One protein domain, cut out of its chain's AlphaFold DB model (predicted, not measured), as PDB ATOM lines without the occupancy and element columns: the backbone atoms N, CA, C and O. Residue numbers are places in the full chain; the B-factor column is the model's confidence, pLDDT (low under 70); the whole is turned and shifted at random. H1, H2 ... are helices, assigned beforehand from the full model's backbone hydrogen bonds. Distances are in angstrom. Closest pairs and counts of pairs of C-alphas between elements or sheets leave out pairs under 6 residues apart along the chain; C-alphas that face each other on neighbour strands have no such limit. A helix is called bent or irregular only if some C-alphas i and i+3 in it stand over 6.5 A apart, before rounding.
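Overview. This is residues 11 to 83 of the 88 residues of the protein "Nitroreductase domain-containing protein" of Candidatus Entotheonella factor (UniProt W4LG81). A long helix, H3, with a kink near residue 70 sticks out as an arm with residues 67 to 81, while two shorter helices, H1 and H2, are strung apart from it and from each other on long links, as a loose, open frame with no helix-to-helix core. H1 stands free with the first part of the link after it, and the link from H2 to H3 loops out at residues 44 to 49 before it comes back to H3. The printed part has 73 residues with three named helices, in the order H1, H2, H3, and no named strand; the class is all helix. The whole is only just loose, close to extended, with a radius of gyration of the C-alphas of 16.4 A, and the C-alphas span 40 by 32 by 29 A.

Along the chain. H3, the longest helix, has 22 residues, 60 to 81, and measures 30.0 A from first to last C-alpha. It begins at C-alpha 60 at (121.941, 108.291, 133.305) and ends at C-alpha 81 at (150.273, 117.781, 130.864). H2, residues 30 to 40, is 15.5 A long and begins at C-alpha 30 at (112.549, 118.634, 127.126). H1, residues 11 to 16, is 8.6 A long and begins at C-alpha 11 at (126.568, 141.794, 128.286).

Arrangement. H3 touches no helix. H3 has a kink of 32 degrees near residue 70, and none of the three helices is bent or irregular. H3 and H2 are apart, with no C-alpha of the one within 8 A of the other. H1 and H2 are apart by the same measure, and so are H1 and H3. Residues 67 to 83, of which 67 to 81 belong to H3, stand free, as do residues 11 to 24, of which 11 to 16 belong to H1. In H1 and H2 every O i to N i+4 pair is within hydrogen-bond range; in H3 17 of 18 are.

Size, cuts and confidence. The two C-alphas farthest apart are those of Gly 47 and Gly 83, at 42.6 A, and the first and last printed C-alphas, those of Tyr 11 and Gly 83, are 37.1 A apart. Both links are long: H1 to H2 has 13 residues, 17 to 29, whose C-alphas lie 10 to 16 A from the mean of all C-alphas, and H2 to H3 has 19, residues 41 to 59, at 9 to 25 A. The printed part has no cut. The mean pLDDT of the printed part is 92.8, and no printed residue is under 70.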
ATOM      1  N   TYR A  11     125.266 141.654 127.632       94.06
ATOM      2  CA  TYR A  11     126.568 141.794 128.286       94.06
ATOM      3  C   TYR A  11     126.635 141.043 129.617       94.06
ATOM      4  O   TYR A  11     127.657 140.432 129.916       94.06
ATOM      5  N   GLU A  12     125.550 141.039 130.393       93.25
ATOM      6  CA  GLU A  12     125.494 140.314 131.662       93.25
ATOM      7  C   GLU A  12     125.494 138.795 131.452       93.25
ATOM      8  O   GLU A  12     126.239 138.072 132.118       93.25
ATOM      9  N   LEU A  13     124.745 138.303 130.462       91.25
ATOM     10  CA  LEU A  13     124.738 136.885 130.089       91.25
ATOM     11  C   LEU A  13     126.127 136.411 129.633       91.25
ATOM     12  O   LEU A  13     126.610 135.366 130.072       91.25
ATOM     13  N   MET A  14     126.813 137.205 128.806       91.19
ATOM     14  CA  MET A  14     128.189 136.914 128.388       91.19
ATOM     15  C   MET A  14     129.151 136.938 129.581       91.19
ATOM     16  O   MET A  14     129.970 136.032 129.746       91.19
ATOM     17  N   ARG A  15     129.030 137.947 130.454       93.62
ATOM     18  CA  ARG A  15     129.885 138.114 131.635       93.62
ATOM     19  C   ARG A  15     129.689 137.007 132.660       93.62
ATOM     20  O   ARG A  15     130.628 136.748 133.406       93.62
ATOM     21  N   THR A  16     128.530 136.355 132.734       93.31
ATOM     22  CA  THR A  16     128.214 135.310 133.729       93.31
ATOM     23  C   THR A  16     128.386 133.879 133.215       93.31
ATOM     24  O   THR A  16     128.374 132.946 134.018       93.31
ATOM     25  N   GLN A  17     128.640 133.675 131.920       92.75
ATOM     26  CA  GLN A  17     128.910 132.348 131.361       92.75
ATOM     27  C   GLN A  17     130.176 131.731 131.987       92.75
ATOM     28  O   GLN A  17     131.259 132.317 131.960       92.75
ATOM     29  N   ARG A  18     130.053 130.543 132.592       92.19
ATOM     30  CA  ARG A  18     131.169 129.819 133.230       92.19
ATOM     31  C   ARG A  18     131.189 128.349 132.829       92.19
ATOM     32  O   ARG A  18     130.147 127.754 132.563       92.19
ATOM     33  N   ALA A  19     132.373 127.745 132.881       93.50
ATOM     34  CA  ALA A  19     132.527 126.293 132.904       93.50
ATOM     35  C   ALA A  19     132.165 125.757 134.304       93.50
ATOM     36  O   ALA A  19     133.005 125.698 135.209       93.50
ATOM     37  N   VAL A  20     130.888 125.425 134.500       92.81
ATOM     38  CA  VAL A  20     130.349 124.933 135.777       92.81
ATOM     39  C   VAL A  20     130.741 123.467 135.991       92.81
ATOM     40  O   VAL A  20     130.505 122.631 135.127       92.81
ATOM     41  N   ARG A  21     131.319 123.148 137.158       91.44
ATOM     42  CA  ARG A  21     131.803 121.793 137.514       91.44
ATOM     43  C   ARG A  21     130.862 121.008 138.434       91.44
ATOM     44  O   ARG A  21     131.049 119.813 138.620       91.44
ATOM     45  N   ARG A  22     129.862 121.668 139.029       91.94
ATOM     46  CA  ARG A  22     128.865 121.055 139.924       91.94
ATOM     47  C   ARG A  22     127.470 121.334 139.381       91.94
ATOM     48  O   ARG A  22     127.070 122.492 139.293       91.94
ATOM     49  N   LEU A  23     126.754 120.281 139.002       91.12
ATOM     50  CA  LEU A  23     125.422 120.357 138.405       91.12
ATOM     51  C   LEU A  23     124.401 119.695 139.330       91.12
ATOM     52  O   LEU A  23     124.716 118.739 140.038       91.12
ATOM     53  N   ARG A  24     123.166 120.195 139.305       93.00
ATOM     54  CA  ARG A  24     122.037 119.541 139.974       93.00
ATOM     55  C   ARG A  24     121.708 118.215 139.284       93.00
ATOM     56  O   ARG A  24     121.913 118.073 138.082       93.00
ATOM     57  N   SER A  25     121.165 117.266 140.042       90.75
ATOM     58  CA  SER A  25     120.723 115.966 139.518       90.75
ATOM     59  C   SER A  25     119.366 116.016 138.817       90.75
ATOM     60  O   SER A  25     118.987 115.038 138.174       90.75
ATOM     61  N   ASP A  26     118.625 117.117 138.961       93.56
ATOM     62  CA  ASP A  26     117.309 117.281 138.356       93.56
ATOM     63  C   ASP A  26     117.381 117.187 136.824       93.56
ATOM     64  O   ASP A  26     118.268 117.790 136.207       93.56
ATOM     65  N   PRO A  27     116.442 116.473 136.181       91.62
ATOM     66  CA  PRO A  27     116.371 116.453 134.732       91.62
ATOM     67  C   PRO A  27     115.989 117.837 134.193       91.62
ATOM     68  O   PRO A  27     115.132 118.535 134.738       91.62
ATOM     69  N   ILE A  28     116.605 118.215 133.075       93.50
ATOM     70  CA  ILE A  28     116.241 119.428 132.341       93.50
ATOM     71  C   ILE A  28     114.962 119.135 131.536       93.50
ATOM     72  O   ILE A  28     114.927 118.119 130.835       93.50
ATOM     73  N   PRO A  29     113.926 119.997 131.589       94.94
ATOM     74  CA  PRO A  29     112.726 119.833 130.773       94.94
ATOM     75  C   PRO A  29     113.048 119.741 129.277       94.94
ATOM     76  O   PRO A  29     113.938 120.436 128.774       94.94
ATOM     77  N   LYS A  30     112.302 118.906 128.549       94.00
ATOM     78  CA  LYS A  30     112.549 118.634 127.126       94.00
ATOM     79  C   LYS A  30     112.498 119.907 126.283       94.00
ATOM     80  O   LYS A  30     113.328 120.099 125.403       94.00
ATOM     81  N   GLU A  31     111.572 120.802 126.593       95.75
ATOM     82  CA  GLU A  31     111.345 122.057 125.878       95.75
ATOM     83  C   GLU A  31     112.554 122.989 126.006       95.75
ATOM     84  O   GLU A  31     112.924 123.676 125.053       95.75
ATOM     85  N   VAL A  32     113.213 122.984 127.169       95.69
ATOM     86  CA  VAL A  32     114.442 123.751 127.402       95.69
ATOM     87  C   VAL A  32     115.585 123.181 126.563       95.69
ATOM     88  O   VAL A  32     116.281 123.941 125.893       95.69
ATOM     89  N   LEU A  33     115.741 121.853 126.536       95.38
ATOM     90  CA  LEU A  33     116.749 121.187 125.704       95.38
ATOM     91  C   LEU A  33     116.540 121.500 124.216       95.38
ATOM     92  O   LEU A  33     117.486 121.886 123.534       95.38
ATOM     93  N   THR A  34     115.302 121.408 123.723       95.00
ATOM     94  CA  THR A  34     114.962 121.744 122.334       95.00
ATOM     95  C   THR A  34     115.302 123.195 122.002       95.00
ATOM     96  O   THR A  34     115.927 123.447 120.974       95.00
ATOM     97  N   ARG A  35     114.955 124.144 122.880       96.19
ATOM     98  CA  ARG A  35     115.277 125.567 122.687       96.19
ATOM     99  C   ARG A  35     116.781 125.821 122.601       96.19
ATOM    100  O   ARG A  35     117.211 126.596 121.756       96.19
ATOM    101  N   ILE A  36     117.578 125.171 123.449       95.31
ATOM    102  CA  ILE A  36     119.042 125.315 123.441       95.31
ATOM    103  C   ILE A  36     119.635 124.745 122.150       95.31
ATOM    104  O   ILE A  36     120.459 125.400 121.516       95.31
ATOM    105  N   LEU A  37     119.199 123.551 121.738       95.25
ATOM    106  CA  LEU A  37     119.680 122.920 120.508       95.25
ATOM    107  C   LEU A  37     119.328 123.754 119.273       95.25
ATOM    108  O   LEU A  37     120.174 123.929 118.403       95.25
ATOM    109  N   GLN A  38     118.122 124.323 119.223       95.31
ATOM    110  CA  GLN A  38     117.723 125.245 118.162       95.31
ATOM    111  C   GLN A  38     118.581 126.516 118.158       95.31
ATOM    112  O   GLN A  38     119.038 126.945 117.105       95.31
ATOM    113  N   ALA A  39     118.841 127.111 119.323       95.25
ATOM    114  CA  ALA A  39     119.689 128.295 119.397       95.25
ATOM    115  C   ALA A  39     121.122 128.010 118.916       95.25
ATOM    116  O   ALA A  39     121.725 128.835 118.231       95.25
ATOM    117  N   ALA A  40     121.654 126.819 119.209       94.75
ATOM    118  CA  ALA A  40     122.978 126.404 118.759       94.75
ATOM    119  C   ALA A  40     123.097 126.322 117.224       94.75
ATOM    120  O   ALA A  40     124.182 126.557 116.692       94.75
ATOM    121  N   THR A  41     122.007 126.055 116.490       95.12
ATOM    122  CA  THR A  41     122.049 126.023 115.016       95.12
ATOM    123  C   THR A  41     122.163 127.406 114.380       95.12
ATOM    124  O   THR A  41     122.459 127.492 113.194       95.12
ATOM    125  N   TRP A  42     121.942 128.488 115.133       95.31
ATOM    126  CA  TRP A  42     122.089 129.859 114.630       95.31
ATOM    127  C   TRP A  42     123.544 130.329 114.555       95.31
ATOM    128  O   TRP A  42     123.808 131.413 114.040       95.31
ATOM    129  N   ALA A  43     124.497 129.532 115.051       95.31
ATOM    130  CA  ALA A  43     125.911 129.828 114.883       95.31
ATOM    131  C   ALA A  43     126.284 129.884 113.382       95.31
ATOM    132  O   ALA A  43     125.817 129.054 112.595       95.31
ATOM    133  N   PRO A  44     127.131 130.840 112.959       95.94
ATOM    134  CA  PRO A  44     127.517 130.970 111.559       95.94
ATOM    135  C   PRO A  44     128.384 129.789 111.104       95.94
ATOM    136  O   PRO A  44     129.202 129.267 111.861       95.94
ATOM    137  N   THR A  45     128.241 129.391 109.837       96.75
ATOM    138  CA  THR A  45     129.090 128.374 109.188       96.75
ATOM    139  C   THR A  45     129.511 128.821 107.802       96.75
ATOM    140  O   THR A  45     128.774 129.543 107.128       96.75
ATOM    141  N   GLY A  46     130.684 128.367 107.353       96.75
ATOM    142  CA  GLY A  46     131.125 128.578 105.976       96.75
ATOM    143  C   GLY A  46     130.079 128.048 104.992       96.75
ATOM    144  O   GLY A  46     129.650 126.901 105.104       96.75
ATOM    145  N   GLY A  47     129.620 128.906 104.077       96.25
ATOM    146  CA  GLY A  47     128.592 128.558 103.089       96.25
ATOM    147  C   GLY A  47     127.232 128.154 103.675       96.25
ATOM    148  O   GLY A  47     126.441 127.540 102.970       96.25
ATOM    149  N   ASN A  48     126.963 128.452 104.953       94.31
ATOM    150  CA  ASN A  48     125.766 128.012 105.676       94.31
ATOM    151  C   ASN A  48     125.534 126.481 105.664       94.31
ATOM    152  O   ASN A  48     124.396 126.012 105.733       94.31
ATOM    153  N   LEU A  49     126.608 125.687 105.574       95.81
ATOM    154  CA  LEU A  49     126.526 124.225 105.477       95.81
ATOM    155  C   LEU A  49     125.951 123.550 106.728       95.81
ATOM    156  O   LEU A  49     125.520 122.402 106.646       95.81
ATOM    157  N   GLN A  50     125.971 124.232 107.879       95.12
ATOM    158  CA  GLN A  50     125.434 123.729 109.151       95.12
ATOM    159  C   GLN A  50     125.868 122.270 109.451       95.12
ATOM    160  O   GLN A  50     125.025 121.402 109.693       95.12
ATOM    161  N   PRO A  51     127.183 121.951 109.435       95.31
ATOM    162  CA  PRO A  51     127.663 120.568 109.482       95.31
ATOM    163  C   PRO A  51     127.537 119.931 110.873       95.31
ATOM    164  O   PRO A  51     127.891 118.768 111.059       95.31
ATOM    165  N   TRP A  52     127.041 120.673 111.861       93.50
ATOM    166  CA  TRP A  52     126.912 120.226 113.236       93.50
ATOM    167  C   TRP A  52     126.080 118.945 113.335       93.50
ATOM    168  O   TRP A  52     125.040 118.783 112.690       93.50
ATOM    169  N   ARG A  53     126.524 118.036 114.196       95.06
ATOM    170  CA  ARG A  53     125.756 116.880 114.653       95.06
ATOM    171  C   ARG A  53     125.811 116.886 116.170       95.06
ATOM    172  O   ARG A  53     126.888 116.985 116.746       95.06
ATOM    173  N   MET A  54     124.648 116.829 116.806       94.19
ATOM    174  CA  MET A  54     124.525 116.902 118.258       94.19
ATOM    175  C   MET A  54     123.861 115.621 118.750       94.19
ATOM    176  O   MET A  54     122.810 115.232 118.244       94.19
ATOM    177  N   LEU A  55     124.476 114.970 119.737       94.62
ATOM    178  CA  LEU A  55     123.916 113.808 120.417       94.62
ATOM    179  C   LEU A  55     123.468 114.231 121.814       94.62
ATOM    180  O   LEU A  55     124.286 114.592 122.657       94.62
ATOM    181  N   LEU A  56     122.160 114.190 122.055       94.81
ATOM    182  CA  LEU A  56     121.584 114.479 123.363       94.81
ATOM    183  C   LEU A  56     121.452 113.177 124.164       94.81
ATOM    184  O   LEU A  56     120.557 112.372 123.910       94.81
ATOM    185  N   VAL A  57     122.331 112.982 125.148       95.06
ATOM    186  CA  VAL A  57     122.312 111.809 126.035       95.06
ATOM    187  C   VAL A  57     121.693 112.201 127.376       95.06
ATOM    188  O   VAL A  57     122.336 112.826 128.217       95.06
ATOM    189  N   THR A  58     120.420 111.867 127.583       93.56
ATOM    190  CA  THR A  58     119.705 112.144 128.844       93.56
ATOM    191  C   THR A  58     119.750 110.977 129.823       93.56
ATOM    192  O   THR A  58     119.766 111.207 131.033       93.56
ATOM    193  N   ASP A  59     119.825 109.753 129.299       94.56
ATOM    194  CA  ASP A  59     119.922 108.512 130.062       94.56
ATOM    195  C   ASP A  59     121.143 108.515 130.994       94.56
ATOM    196  O   ASP A  59     122.250 108.902 130.604       94.56
ATOM    197  N   ARG A  60     120.926 108.147 132.259       93.06
ATOM    198  CA  ARG A  60     121.941 108.291 133.305       93.06
ATOM    199  C   ARG A  60     123.049 107.254 133.169       93.06
ATOM    200  O   ARG A  60     124.210 107.617 133.345       93.06
ATOM    201  N   ASP A  61     122.702 106.032 132.792       96.44
ATOM    202  CA  ASP A  61     123.642 104.917 132.697       96.44
ATOM    203  C   ASP A  61     124.530 105.077 131.461       96.44
ATOM    204  O   ASP A  61     125.751 104.950 131.545       96.44
ATOM    205  N   LYS A  62     123.953 105.503 130.330       97.31
ATOM    206  CA  LYS A  62     124.730 105.859 129.132       97.31
ATOM    207  C   LYS A  62     125.693 107.014 129.398       97.31
ATOM    208  O   LYS A  62     126.831 106.971 128.938       97.31
ATOM    209  N   LYS A  63     125.267 108.045 130.140       94.81
ATOM    210  CA  LYS A  63     126.163 109.145 130.537       94.81
ATOM    211  C   LYS A  63     127.295 108.667 131.442       94.81
ATOM    212  O   LYS A  63     128.419 109.114 131.246       94.81
ATOM    213  N   ALA A  64     127.005 107.797 132.410       95.12
ATOM    214  CA  ALA A  64     128.022 107.234 133.293       95.12
ATOM    215  C   ALA A  64     129.065 106.452 132.487       95.12
ATOM    216  O   ALA A  64     130.251 106.743 132.589       95.12
ATOM    217  N   HIS A  65     128.612 105.586 131.579       97.19
ATOM    218  CA  HIS A  65     129.498 104.820 130.708       97.19
ATOM    219  C   HIS A  65     130.379 105.709 129.811       97.19
ATOM    220  O   HIS A  65     131.578 105.474 129.680       97.19
ATOM    221  N   LEU A  66     129.818 106.778 129.227       96.75
ATOM    222  CA  LEU A  66     130.611 107.775 128.493       96.75
ATOM    223  C   LEU A  66     131.636 108.477 129.398       96.75
ATOM    224  O   LEU A  66     132.738 108.786 128.948       96.75
ATOM    225  N   GLY A  67     131.278 108.722 130.660       95.06
ATOM    226  CA  GLY A  67     132.173 109.265 131.677       95.06
ATOM    227  C   GLY A  67     133.357 108.346 131.974       95.06
ATOM    228  O   GLY A  67     134.483 108.834 132.043       95.06
ATOM    229  N   ASP A  68     133.128 107.035 132.067       96.81
ATOM    230  CA  ASP A  68     134.193 106.047 132.274       96.81
ATOM    231  C   ASP A  68     135.186 106.052 131.104       96.81
ATOM    232  O   ASP A  68     136.398 106.117 131.312       96.81
ATOM    233  N   LEU A  69     134.677 106.073 129.866       96.12
ATOM    234  CA  LEU A  69     135.510 106.167 128.660       96.12
ATOM    235  C   LEU A  69     136.312 107.475 128.619       96.12
ATOM    236  O   LEU A  69     137.500 107.472 128.299       96.12
ATOM    237  N   TYR A  70     135.674 108.597 128.964       94.69
ATOM    238  CA  TYR A  70     136.330 109.900 129.033       94.69
ATOM    239  C   TYR A  70     137.436 109.932 130.095       94.69
ATOM    240  O   TYR A  70     138.518 110.466 129.840       94.69
ATOM    241  N   LYS A  71     137.187 109.339 131.268       93.06
ATOM    242  CA  LYS A  71     138.116 109.346 132.399       93.06
ATOM    243  C   LYS A  71     139.459 108.709 132.048       93.06
ATOM    244  O   LYS A  71     140.487 109.266 132.419       93.06
ATOM    245  N   VAL A  72     139.464 107.615 131.282       92.94
ATOM    246  CA  VAL A  72     140.707 106.961 130.832       92.94
ATOM    247  C   VAL A  72     141.615 107.947 130.091       92.94
ATOM    248  O   VAL A  72     142.802 108.048 130.395       92.94
ATOM    249  N   GLN A  73     141.056 108.709 129.147       92.00
ATOM    250  CA  GLN A  73     141.823 109.692 128.379       92.00
ATOM    251  C   GLN A  73     142.198 110.916 129.225       92.00
ATOM    252  O   GLN A  73     143.282 111.478 129.066       92.00
ATOM    253  N   TRP A  74     141.304 111.338 130.119       90.38
ATOM    254  CA  TRP A  74     141.548 112.459 131.018       90.38
ATOM    255  C   TRP A  74     142.715 112.190 131.968       90.38
ATOM    256  O   TRP A  74     143.597 113.034 132.095       90.38
ATOM    257  N   ASP A  75     142.767 111.005 132.576       89.62
ATOM    258  CA  ASP A  75     143.826 110.632 133.515       89.62
ATOM    259  C   ASP A  75     145.204 110.616 132.813       89.62
ATOM    260  O   ASP A  75     146.199 111.085 133.374       89.62
ATOM    261  N   GLN A  76     145.261 110.181 131.546       88.19
ATOM    262  CA  GLN A  76     146.472 110.277 130.718       88.19
ATOM    263  C   GLN A  76     146.866 111.732 130.434       88.19
ATOM    264  O   GLN A  76     148.034 112.094 130.579       88.19
ATOM    265  N   PHE A  77     145.900 112.568 130.038       86.44
ATOM    266  CA  PHE A  77     146.138 113.985 129.765       86.44
ATOM    267  C   PHE A  77     146.666 114.711 131.002       86.44
ATOM    268  O   PHE A  77     147.658 115.425 130.916       86.44
ATOM    269  N   VAL A  78     146.038 114.500 132.155       86.38
ATOM    270  CA  VAL A  78     146.445 115.089 133.433       86.38
ATOM    271  C   VAL A  78     147.874 114.689 133.786       86.38
ATOM    272  O   VAL A  78     148.700 115.560 134.049       86.38
ATOM    273  N   THR A  79     148.181 113.392 133.731       83.62
ATOM    274  CA  THR A  79     149.514 112.875 134.065       83.62
ATOM    275  C   THR A  79     150.580 113.454 133.131       83.62
ATOM    276  O   THR A  79     151.646 113.861 133.584       83.62
ATOM    277  N   GLY A  80     150.287 113.541 131.829       82.06
ATOM    278  CA  GLY A  80     151.232 114.044 130.831       82.06
ATOM    279  C   GLY A  80     151.373 115.570 130.777       82.06
ATOM    280  O   GLY A  80     152.453 116.061 130.465       82.06
ATOM    281  N   ALA A  81     150.307 116.327 131.055       78.94
ATOM    282  CA  ALA A  81     150.273 117.781 130.864       78.94
ATOM    283  C   ALA A  81     150.380 118.591 132.166       78.94
ATOM    284  O   ALA A  81     150.871 119.718 132.136       78.94
ATOM    285  N   LEU A  82     149.908 118.057 133.295       73.88
ATOM    286  CA  LEU A  82     149.866 118.753 134.590       73.88
ATOM    287  C   LEU A  82     150.770 118.096 135.647       73.88
ATOM    288  O   LEU A  82     151.017 118.698 136.697       73.88
ATOM    289  N   GLY A  83     151.295 116.896 135.368       70.44
ATOM    290  CA  GLY A  83     152.142 116.136 136.289       70.44
ATOM    291  C   GLY A  83     151.473 115.909 137.649       70.44
ATOM    292  O   GLY A  83     150.250 115.968 137.779       70.44
TER     293      GLY A  83